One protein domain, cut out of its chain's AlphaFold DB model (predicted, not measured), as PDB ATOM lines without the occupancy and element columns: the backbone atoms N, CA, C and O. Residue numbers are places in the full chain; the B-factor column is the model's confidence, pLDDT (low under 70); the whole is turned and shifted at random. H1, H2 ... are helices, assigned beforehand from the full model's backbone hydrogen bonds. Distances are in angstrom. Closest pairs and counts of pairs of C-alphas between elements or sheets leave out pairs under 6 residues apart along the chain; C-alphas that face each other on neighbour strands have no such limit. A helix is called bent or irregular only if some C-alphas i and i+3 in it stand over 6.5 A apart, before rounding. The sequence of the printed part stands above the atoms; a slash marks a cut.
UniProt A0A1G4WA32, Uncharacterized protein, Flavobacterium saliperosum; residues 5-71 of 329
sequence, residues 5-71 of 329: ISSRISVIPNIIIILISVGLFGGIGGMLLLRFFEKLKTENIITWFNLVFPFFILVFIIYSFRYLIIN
ATOM      1  N   ILE A   5     124.518 179.325 214.357       92.62
ATOM      2  CA  ILE A   5     124.947 180.345 213.401       92.62
ATOM      3  C   ILE A   5     125.972 179.736 212.451       92.62
ATOM      4  O   ILE A   5     126.869 179.006 212.866       92.62
ATOM      5  N   SER A   6     125.842 180.031 211.162       94.38
ATOM      6  CA  SER A   6     126.821 179.629 210.153       94.38
ATOM      7  C   SER A   6     127.459 180.855 209.521       94.38
ATOM      8  O   SER A   6     126.803 181.881 209.313       94.38
ATOM      9  N   SER A   7     128.740 180.745 209.190       94.31
ATOM     10  CA  SER A   7     129.436 181.786 208.459       94.31
ATOM     11  C   SER A   7     128.937 181.880 207.024       94.31
ATOM     12  O   SER A   7     128.569 180.889 206.382       94.31
ATOM     13  N   ARG A   8     128.912 183.113 206.530       92.75
ATOM     14  CA  ARG A   8     128.583 183.472 205.158       92.75
ATOM     15  C   ARG A   8     129.854 183.993 204.520       92.75
ATOM     16  O   ARG A   8     130.332 185.063 204.886       92.75
ATOM     17  N   ILE A   9     130.422 183.214 203.606       87.12
ATOM     18  CA  ILE A   9     131.626 183.611 202.879       87.12
ATOM     19  C   ILE A   9     131.331 184.912 202.122       87.12
ATOM     20  O   ILE A   9     130.278 185.059 201.495       87.12
ATOM     21  N   SER A  10     132.243 185.876 202.214       83.06
ATOM     22  CA  SER A  10     132.149 187.126 201.471       83.06
ATOM     23  C   SER A  10     132.296 186.833 199.982       83.06
ATOM     24  O   SER A  10     133.288 186.265 199.529       83.06
ATOM     25  N   VAL A  11     131.281 187.199 199.209       71.88
ATOM     26  CA  VAL A  11     131.230 186.902 197.775       71.88
ATOM     27  C   VAL A  11     132.219 187.780 196.999       71.88
ATOM     28  O   VAL A  11     132.823 187.321 196.035       71.88
ATOM     29  N   ILE A  12     132.447 189.016 197.453       73.50
ATOM     30  CA  ILE A  12     133.213 190.032 196.716       73.50
ATOM     31  C   ILE A  12     134.678 189.619 196.480       73.50
ATOM     32  O   ILE A  12     135.080 189.599 195.317       73.50
ATOM     33  N   PRO A  13     135.480 189.234 197.498       69.94
ATOM     34  CA  PRO A  13     136.870 188.831 197.267       69.94
ATOM     35  C   PRO A  13     136.977 187.617 196.336       69.94
ATOM     36  O   PRO A  13     137.848 187.569 195.474       69.94
ATOM     37  N   ASN A  14     136.049 186.665 196.465       70.31
ATOM     38  CA  ASN A  14     136.035 185.454 195.648       70.31
ATOM     39  C   ASN A  14     135.672 185.749 194.186       70.31
ATOM     40  O   ASN A  14     136.344 185.256 193.285       70.31
ATOM     41  N   ILE A  15     134.668 186.601 193.937       74.50
ATOM     42  CA  ILE A  15     134.325 187.045 192.579       74.50
ATOM     43  C   ILE A  15     135.498 187.786 191.942       74.50
ATOM     44  O   ILE A  15     135.813 187.520 190.787       74.50
ATOM     45  N   ILE A  16     136.167 188.680 192.676       76.56
ATOM     46  CA  ILE A  16     137.320 189.421 192.145       76.56
ATOM     47  C   ILE A  16     138.423 188.453 191.705       76.56
ATOM     48  O   ILE A  16     138.939 188.591 190.600       76.56
ATOM     49  N   ILE A  17     138.746 187.443 192.517       76.69
ATOM     50  CA  ILE A  17     139.763 186.443 192.158       76.69
ATOM     51  C   ILE A  17     139.344 185.645 190.918       76.69
ATOM     52  O   ILE A  17     140.170 185.435 190.028       76.69
ATOM     53  N   ILE A  18     138.072 185.244 190.820       77.69
ATOM     54  CA  ILE A  18     137.538 184.543 189.642       77.69
ATOM     55  C   ILE A  18     137.641 185.433 188.397       77.69
ATOM     56  O   ILE A  18     138.165 184.989 187.380       77.69
ATOM     57  N   LEU A  19     137.196 186.689 188.474       79.38
ATOM     58  CA  LEU A  19     137.227 187.632 187.352       79.38
ATOM     59  C   LEU A  19     138.655 187.937 186.899       79.38
ATOM     60  O   LEU A  19     138.919 187.934 185.700       79.38
ATOM     61  N   ILE A  20     139.584 188.146 187.836       81.19
ATOM     62  CA  ILE A  20     141.006 188.330 187.521       81.19
ATOM     63  C   ILE A  20     141.560 187.071 186.852       81.19
ATOM     64  O   ILE A  20     142.248 187.177 185.843       81.19
ATOM     65  N   SER A  21     141.232 185.883 187.360       79.50
ATOM     66  CA  SER A  21     141.699 184.611 186.796       79.50
ATOM     67  C   SER A  21     141.175 184.385 185.375       79.50
ATOM     68  O   SER A  21     141.950 184.055 184.479       79.50
ATOM     69  N   VAL A  22     139.879 184.621 185.146       80.50
ATOM     70  CA  VAL A  22     139.249 184.533 183.819       80.50
ATOM     71  C   VAL A  22     139.802 185.603 182.882       80.50
ATOM     72  O   VAL A  22     140.064 185.306 181.723       80.50
ATOM     73  N   GLY A  23     140.040 186.824 183.363       81.44
ATOM     74  CA  GLY A  23     140.639 187.896 182.570       81.44
ATOM     75  C   GLY A  23     142.088 187.602 182.174       81.44
ATOM     76  O   GLY A  23     142.449 187.742 181.006       81.44
ATOM     77  N   LEU A  24     142.913 187.142 183.117       78.25
ATOM     78  CA  LEU A  24     144.310 186.780 182.867       78.25
ATOM     79  C   LEU A  24     144.417 185.587 181.918       78.25
ATOM     80  O   LEU A  24     145.170 185.646 180.944       78.25
ATOM     81  N   PHE A  25     143.662 184.517 182.170       82.00
ATOM     82  CA  PHE A  25     143.729 183.326 181.330       82.00
ATOM     83  C   PHE A  25     142.990 183.509 180.007       82.00
ATOM     84  O   PHE A  25     143.569 183.247 178.965       82.00
ATOM     85  N   GLY A  26     141.749 183.991 180.015       77.88
ATOM     86  CA  GLY A  26     140.951 184.184 178.802       77.88
ATOM     87  C   GLY A  26     141.494 185.288 177.895       77.88
ATOM     88  O   GLY A  26     141.496 185.129 176.678       77.88
ATOM     89  N   GLY A  27     142.001 186.377 178.478       81.94
ATOM     90  CA  GLY A  27     142.639 187.460 177.735       81.94
ATOM     91  C   GLY A  27     144.050 187.084 177.298       81.94
ATOM     92  O   GLY A  27     144.288 186.772 176.136       81.94
ATOM     93  N   ILE A  28     145.003 187.103 178.231       82.62
ATOM     94  CA  ILE A  28     146.431 186.961 177.907       82.62
ATOM     95  C   ILE A  28     146.761 185.515 177.529       82.62
ATOM     96  O   ILE A  28     147.357 185.275 176.480       82.62
ATOM     97  N   GLY A  29     146.361 184.549 178.360       88.06
ATOM     98  CA  GLY A  29     146.658 183.131 178.132       88.06
ATOM     99  C   GLY A  29     146.073 182.604 176.818       88.06
ATOM    100  O   GLY A  29     146.788 182.018 176.007       88.06
ATOM    101  N   GLY A  30     144.792 182.877 176.575       89.00
ATOM    102  CA  GLY A  30     144.061 182.480 175.378       89.00
ATOM    103  C   GLY A  30     144.634 183.124 174.122       89.00
ATOM    104  O   GLY A  30     144.895 182.420 173.150       89.00
ATOM    105  N   MET A  31     144.924 184.430 174.150       89.19
ATOM    106  CA  MET A  31     145.569 185.105 173.018       89.19
ATOM    107  C   MET A  31     146.947 184.521 172.686       89.19
ATOM    108  O   MET A  31     147.278 184.377 171.509       89.19
ATOM    109  N   LEU A  32     147.758 184.187 173.694       89.94
ATOM    110  CA  LEU A  32     149.068 183.571 173.470       89.94
ATOM    111  C   LEU A  32     148.934 182.165 172.877       89.94
ATOM    112  O   LEU A  32     149.635 181.859 171.915       89.94
ATOM    113  N   LEU A  33     147.994 181.355 173.373       91.69
ATOM    114  CA  LEU A  33     147.707 180.038 172.800       91.69
ATOM    115  C   LEU A  33     147.215 180.139 171.352       91.69
ATOM    116  O   LEU A  33     147.691 179.398 170.498       91.69
ATOM    117  N   LEU A  34     146.315 181.077 171.044       90.19
ATOM    118  CA  LEU A  34     145.853 181.303 169.671       90.19
ATOM    119  C   LEU A  34     147.019 181.672 168.747       90.19
ATOM    120  O   LEU A  34     147.198 181.032 167.713       90.19
ATOM    121  N   ARG A  35     147.877 182.613 169.164       87.38
ATOM    122  CA  ARG A  35     149.094 182.978 168.414       87.38
ATOM    123  C   ARG A  35     150.051 181.803 168.234       87.38
ATOM    124  O   ARG A  35     150.699 181.703 167.196       87.38
ATOM    125  N   PHE A  36     150.173 180.934 169.235       90.75
ATOM    126  CA  PHE A  36     150.974 179.717 169.136       90.75
ATOM    127  C   PHE A  36     150.436 178.786 168.045       90.75
ATOM    128  O   PHE A  36     151.200 178.369 167.178       90.75
ATOM    129  N   PHE A  37     149.128 178.513 168.041       89.56
ATOM    130  CA  PHE A  37     148.500 177.659 167.030       89.56
ATOM    131  C   PHE A  37     148.506 178.277 165.627       89.56
ATOM    132  O   PHE A  37     148.660 177.547 164.651       89.56
ATOM    133  N   GLU A  38     148.367 179.598 165.502       88.38
ATOM    134  CA  GLU A  38     148.514 180.301 164.220       88.38
ATOM    135  C   GLU A  38     149.938 180.181 163.675       88.38
ATOM    136  O   GLU A  38     150.117 179.813 162.512       88.38
ATOM    137  N   LYS A  39     150.954 180.418 164.516       87.00
ATOM    138  CA  LYS A  39     152.361 180.268 164.121       87.00
ATOM    139  C   LYS A  39     152.696 178.833 163.755       87.00
ATOM    140  O   LYS A  39     153.281 178.634 162.707       87.00
ATOM    141  N   LEU A  40     152.232 177.837 164.513       87.00
ATOM    142  CA  LEU A  40     152.413 176.423 164.155       87.00
ATOM    143  C   LEU A  40     151.863 176.067 162.763       87.00
ATOM    144  O   LEU A  40     152.371 175.146 162.132       87.00
ATOM    145  N   LYS A  41     150.821 176.765 162.290       86.12
ATOM    146  CA  LYS A  41     150.236 176.550 160.957       86.12
ATOM    147  C   LYS A  41     150.960 177.298 159.836       86.12
ATOM    148  O   LYS A  41     150.856 176.882 158.689       86.12
ATOM    149  N   THR A  42     151.609 178.422 160.142       84.62
ATOM    150  CA  THR A  42     152.113 179.383 159.140       84.62
ATOM    151  C   THR A  42     153.636 179.468 159.080       84.62
ATOM    152  O   THR A  42     154.190 179.762 158.026       84.62
ATOM    153  N   GLU A  43     154.322 179.181 160.182       73.75
ATOM    154  CA  GLU A  43     155.765 179.318 160.348       73.75
ATOM    155  C   GLU A  43     156.332 178.055 161.011       73.75
ATOM    156  O   GLU A  43     155.803 177.557 162.001       73.75
ATOM    157  N   ASN A  44     157.485 177.570 160.550       71.19
ATOM    158  CA  ASN A  44     158.168 176.429 161.178       71.19
ATOM    159  C   ASN A  44     158.927 176.822 162.474       71.19
ATOM    160  O   ASN A  44     159.877 176.153 162.880       71.19
ATOM    161  N   ILE A  45     158.549 177.941 163.108       73.50
ATOM    162  CA  ILE A  45     159.207 178.512 164.292       73.50
ATOM    163  C   ILE A  45     158.294 178.345 165.508       73.50
ATOM    164  O   ILE A  45     157.280 179.027 165.668       73.50
ATOM    165  N   ILE A  46     158.700 177.467 166.424       76.00
ATOM    166  CA  ILE A  46     157.973 177.201 167.668       76.00
ATOM    167  C   ILE A  46     158.374 178.239 168.718       76.00
ATOM    168  O   ILE A  46     159.488 178.233 169.239       76.00
ATOM    169  N   THR A  47     157.445 179.124 169.081       82.88
ATOM    170  CA  THR A  47     157.655 180.063 170.193       82.88
ATOM    171  C   THR A  47     157.153 179.442 171.498       82.88
ATOM    172  O   THR A  47     156.014 179.672 171.902       82.88
ATOM    173  N   TRP A  48     157.997 178.653 172.172       86.06
ATOM    174  CA  TRP A  48     157.641 177.921 173.402       86.06
ATOM    175  C   TRP A  48     157.030 178.790 174.509       86.06
ATOM    176  O   TRP A  48     156.163 178.325 175.244       86.06
ATOM    177  N   PHE A  49     157.411 180.067 174.595       88.00
ATOM    178  CA  PHE A  49     156.823 181.022 175.538       88.00
ATOM    179  C   PHE A  49     155.290 181.101 175.428       88.00
ATOM    180  O   PHE A  49     154.598 181.104 176.446       88.00
ATOM    181  N   ASN A  50     154.756 181.085 174.202       88.50
ATOM    182  CA  ASN A  50     153.321 181.197 173.944       88.50
ATOM    183  C   ASN A  50     152.528 179.955 174.391       88.50
ATOM    184  O   ASN A  50     151.312 180.036 174.523       88.50
ATOM    185  N   LEU A  51     153.205 178.829 174.644       89.62
ATOM    186  CA  LEU A  51     152.613 177.608 175.195       89.62
ATOM    187  C   LEU A  51     152.831 177.509 176.712       89.62
ATOM    188  O   LEU A  51     151.905 177.227 177.473       89.62
ATOM    189  N   VAL A  52     154.061 177.763 177.155       92.25
ATOM    190  CA  VAL A  52     154.493 177.576 178.545       92.25
ATOM    191  C   VAL A  52     153.865 178.614 179.479       92.25
ATOM    192  O   VAL A  52     153.424 178.273 180.576       92.25
ATOM    193  N   PHE A  53     153.775 179.879 179.061       89.94
ATOM    194  CA  PHE A  53     153.241 180.941 179.918       89.94
ATOM    195  C   PHE A  53     151.743 180.760 180.247       89.94
ATOM    196  O   PHE A  53     151.394 180.818 181.429       89.94
ATOM    197  N   PRO A  54     150.849 180.447 179.284       91.88
ATOM    198  CA  PRO A  54     149.460 180.090 179.590       91.88
ATOM    199  C   PRO A  54     149.325 178.894 180.540       91.88
ATOM    200  O   PRO A  54     148.471 178.914 181.426       91.88
ATOM    201  N   PHE A  55     150.185 177.878 180.404       91.75
ATOM    202  CA  PHE A  55     150.201 176.736 181.319       91.75
ATOM    203  C   PHE A  55     150.533 177.161 182.759       91.75
ATOM    204  O   PHE A  55     149.825 176.775 183.690       91.75
ATOM    205  N   PHE A  56     151.535 178.023 182.956       90.69
ATOM    206  CA  PHE A  56     151.838 178.582 184.278       90.69
ATOM    207  C   PHE A  56     150.672 179.385 184.866       90.69
ATOM    208  O   PHE A  56     150.382 179.241 186.055       90.69
ATOM    209  N   ILE A  57     149.969 180.182 184.049       89.81
ATOM    210  CA  ILE A  57     148.760 180.897 184.492       89.81
ATOM    211  C   ILE A  57     147.702 179.895 184.972       89.81
ATOM    212  O   ILE A  57     147.126 180.084 186.042       89.81
ATOM    213  N   LEU A  58     147.469 178.809 184.229       89.50
ATOM    214  CA  LEU A  58     146.493 177.785 184.611       89.50
ATOM    215  C   LEU A  58     146.856 177.118 185.947       89.50
ATOM    216  O   LEU A  58     146.005 177.002 186.831       89.50
ATOM    217  N   VAL A  59     148.123 176.729 186.126       91.25
ATOM    218  CA  VAL A  59     148.619 176.151 187.387       91.25
ATOM    219  C   VAL A  59     148.435 177.131 188.548       91.25
ATOM    220  O   VAL A  59     147.954 176.738 189.614       91.25
ATOM    221  N   PHE A  60     148.753 178.412 188.343       88.44
ATOM    222  CA  PHE A  60     148.558 179.460 189.345       88.44
ATOM    223  C   PHE A  60     147.081 179.624 189.736       88.44
ATOM    224  O   PHE A  60     146.764 179.757 190.923       88.44
ATOM    225  N   ILE A  61     146.166 179.562 188.767       88.69
ATOM    226  CA  ILE A  61     144.720 179.635 189.010       88.69
ATOM    227  C   ILE A  61     144.256 178.440 189.847       88.69
ATOM    228  O   ILE A  61     143.607 178.632 190.879       88.69
ATOM    229  N   ILE A  62     144.632 177.216 189.463       89.56
ATOM    230  CA  ILE A  62     144.272 175.992 190.200       89.56
ATOM    231  C   ILE A  62     144.801 176.051 191.639       89.56
ATOM    232  O   ILE A  62     144.059 175.768 192.585       89.56
ATOM    233  N   TYR A  63     146.060 176.463 191.818       90.31
ATOM    234  CA  TYR A  63     146.650 176.660 193.141       90.31
ATOM    235  C   TYR A  63     145.850 177.674 193.968       90.31
ATOM    236  O   TYR A  63     145.514 177.396 195.120       90.31
ATOM    237  N   SER A  64     145.497 178.816 193.373       87.25
ATOM    238  CA  SER A  64     144.743 179.883 194.038       87.25
ATOM    239  C   SER A  64     143.363 179.404 194.492       87.25
ATOM    240  O   SER A  64     142.991 179.610 195.645       87.25
ATOM    241  N   PHE A  65     142.621 178.688 193.644       86.19
ATOM    242  CA  PHE A  65     141.320 178.124 194.023       86.19
ATOM    243  C   PHE A  65     141.430 177.102 195.151       86.19
ATOM    244  O   PHE A  65     140.684 177.177 196.133       86.19
ATOM    245  N   ARG A  66     142.383 176.168 195.044       87.81
ATOM    246  CA  ARG A  66     142.649 175.192 196.107       87.81
ATOM    247  C   ARG A  66     142.970 175.902 197.422       87.81
ATOM    248  O   ARG A  66     142.458 175.514 198.470       87.81
ATOM    249  N   TYR A  67     143.796 176.942 197.363       88.81
ATOM    250  CA  TYR A  67     144.169 177.739 198.522       88.81
ATOM    251  C   TYR A  67     142.951 178.380 199.200       88.81
ATOM    252  O   TYR A  67     142.816 178.271 200.421       88.81
ATOM    253  N   LEU A  68     142.050 178.995 198.426       85.88
ATOM    254  CA  LEU A  68     140.834 179.619 198.958       85.88
ATOM    255  C   LEU A  68     139.937 178.600 199.676       85.88
ATOM    256  O   LEU A  68     139.477 178.846 200.789       85.88
ATOM    257  N   ILE A  69     139.731 177.436 199.060       84.50
ATOM    258  CA  ILE A  69     138.869 176.369 199.586       84.50
ATOM    259  C   ILE A  69     139.388 175.799 200.914       84.50
ATOM    260  O   ILE A  69     138.600 175.455 201.797       84.50
ATOM    261  N   ILE A  70     140.709 175.681 201.056       86.94
ATOM    262  CA  ILE A  70     141.330 175.080 202.241       86.94
ATOM    263  C   ILE A  70     141.405 176.081 203.400       86.94
ATOM    264  O   ILE A  70     141.126 175.710 204.540       86.94
ATOM    265  N   ASN A  71     141.776 177.337 203.130       88.56
ATOM    266  CA  ASN A  71     142.064 178.317 204.184       88.56
ATOM    267  C   ASN A  71     140.834 179.081 204.689       88.56
ATOM    268  O   ASN A  71     140.891 179.654 205.777       88.56
TER     269      ASN A  71
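What this domain is: This is residues 5 to 71 of the 329 residues of an uncharacterized protein of Flavobacterium saliperosum (UniProt A0A1G4WA32). A long helical hairpin: the long helix H1 and the shorter H2 run side by side in opposite directions, joined at one end by a short loop of residues 43 to 48. At the other end the first printed residues stick out as a tail, with residues 5 to 13 standing free, of which 11 to 13 belong to H1. The printed part has 67 residues with two named helices, H1 then H2, and no named strand; its class is all helix. It is only just loose, close to extended, with a radius of gyration of the C-alphas of 16.3 A, and the C-alphas span 62 by 17 by 11 A, a rod.

Where its parts are: H1, the longest helix, holds residues 11 to 42 and measures 44.6 A from C-alpha 11 at (131.230, 186.902, 197.775) to C-alpha 42 at (152.113, 179.383, 159.140). H2 holds residues 49 to 71 and measures 32.3 A, ending with C-alpha 71 at (142.064, 178.317, 204.184). Neither helix is bent.

How they stand to each other: H1 touches H2 with residues 21 to 36 alone. The closest C-alphas of the two are those of Gly 29 and Pro 54, 4.4 A apart, and 20 pairs of C-alphas are within 8 A. Their lines stand at a shallow tilt of 19 degrees and they run opposite ways, a helical hairpin with centres 11.4 A apart. Of the O i to N i+4 pairs, 27 of 28 in H1 and 18 of 19 in H2 are within hydrogen-bond range.

The domain as a whole: The two C-alphas farthest apart are those of Ile 5 and Asn 44, 62.0 A. Without the residues that stand free, the body of 58 residues spans 46 by 16 by 11 A. The printed part has no cut, and the link from H1 to H2, 6 residues, is short. The mean pLDDT of the printed part is 84.9, and residue 13 is under 70.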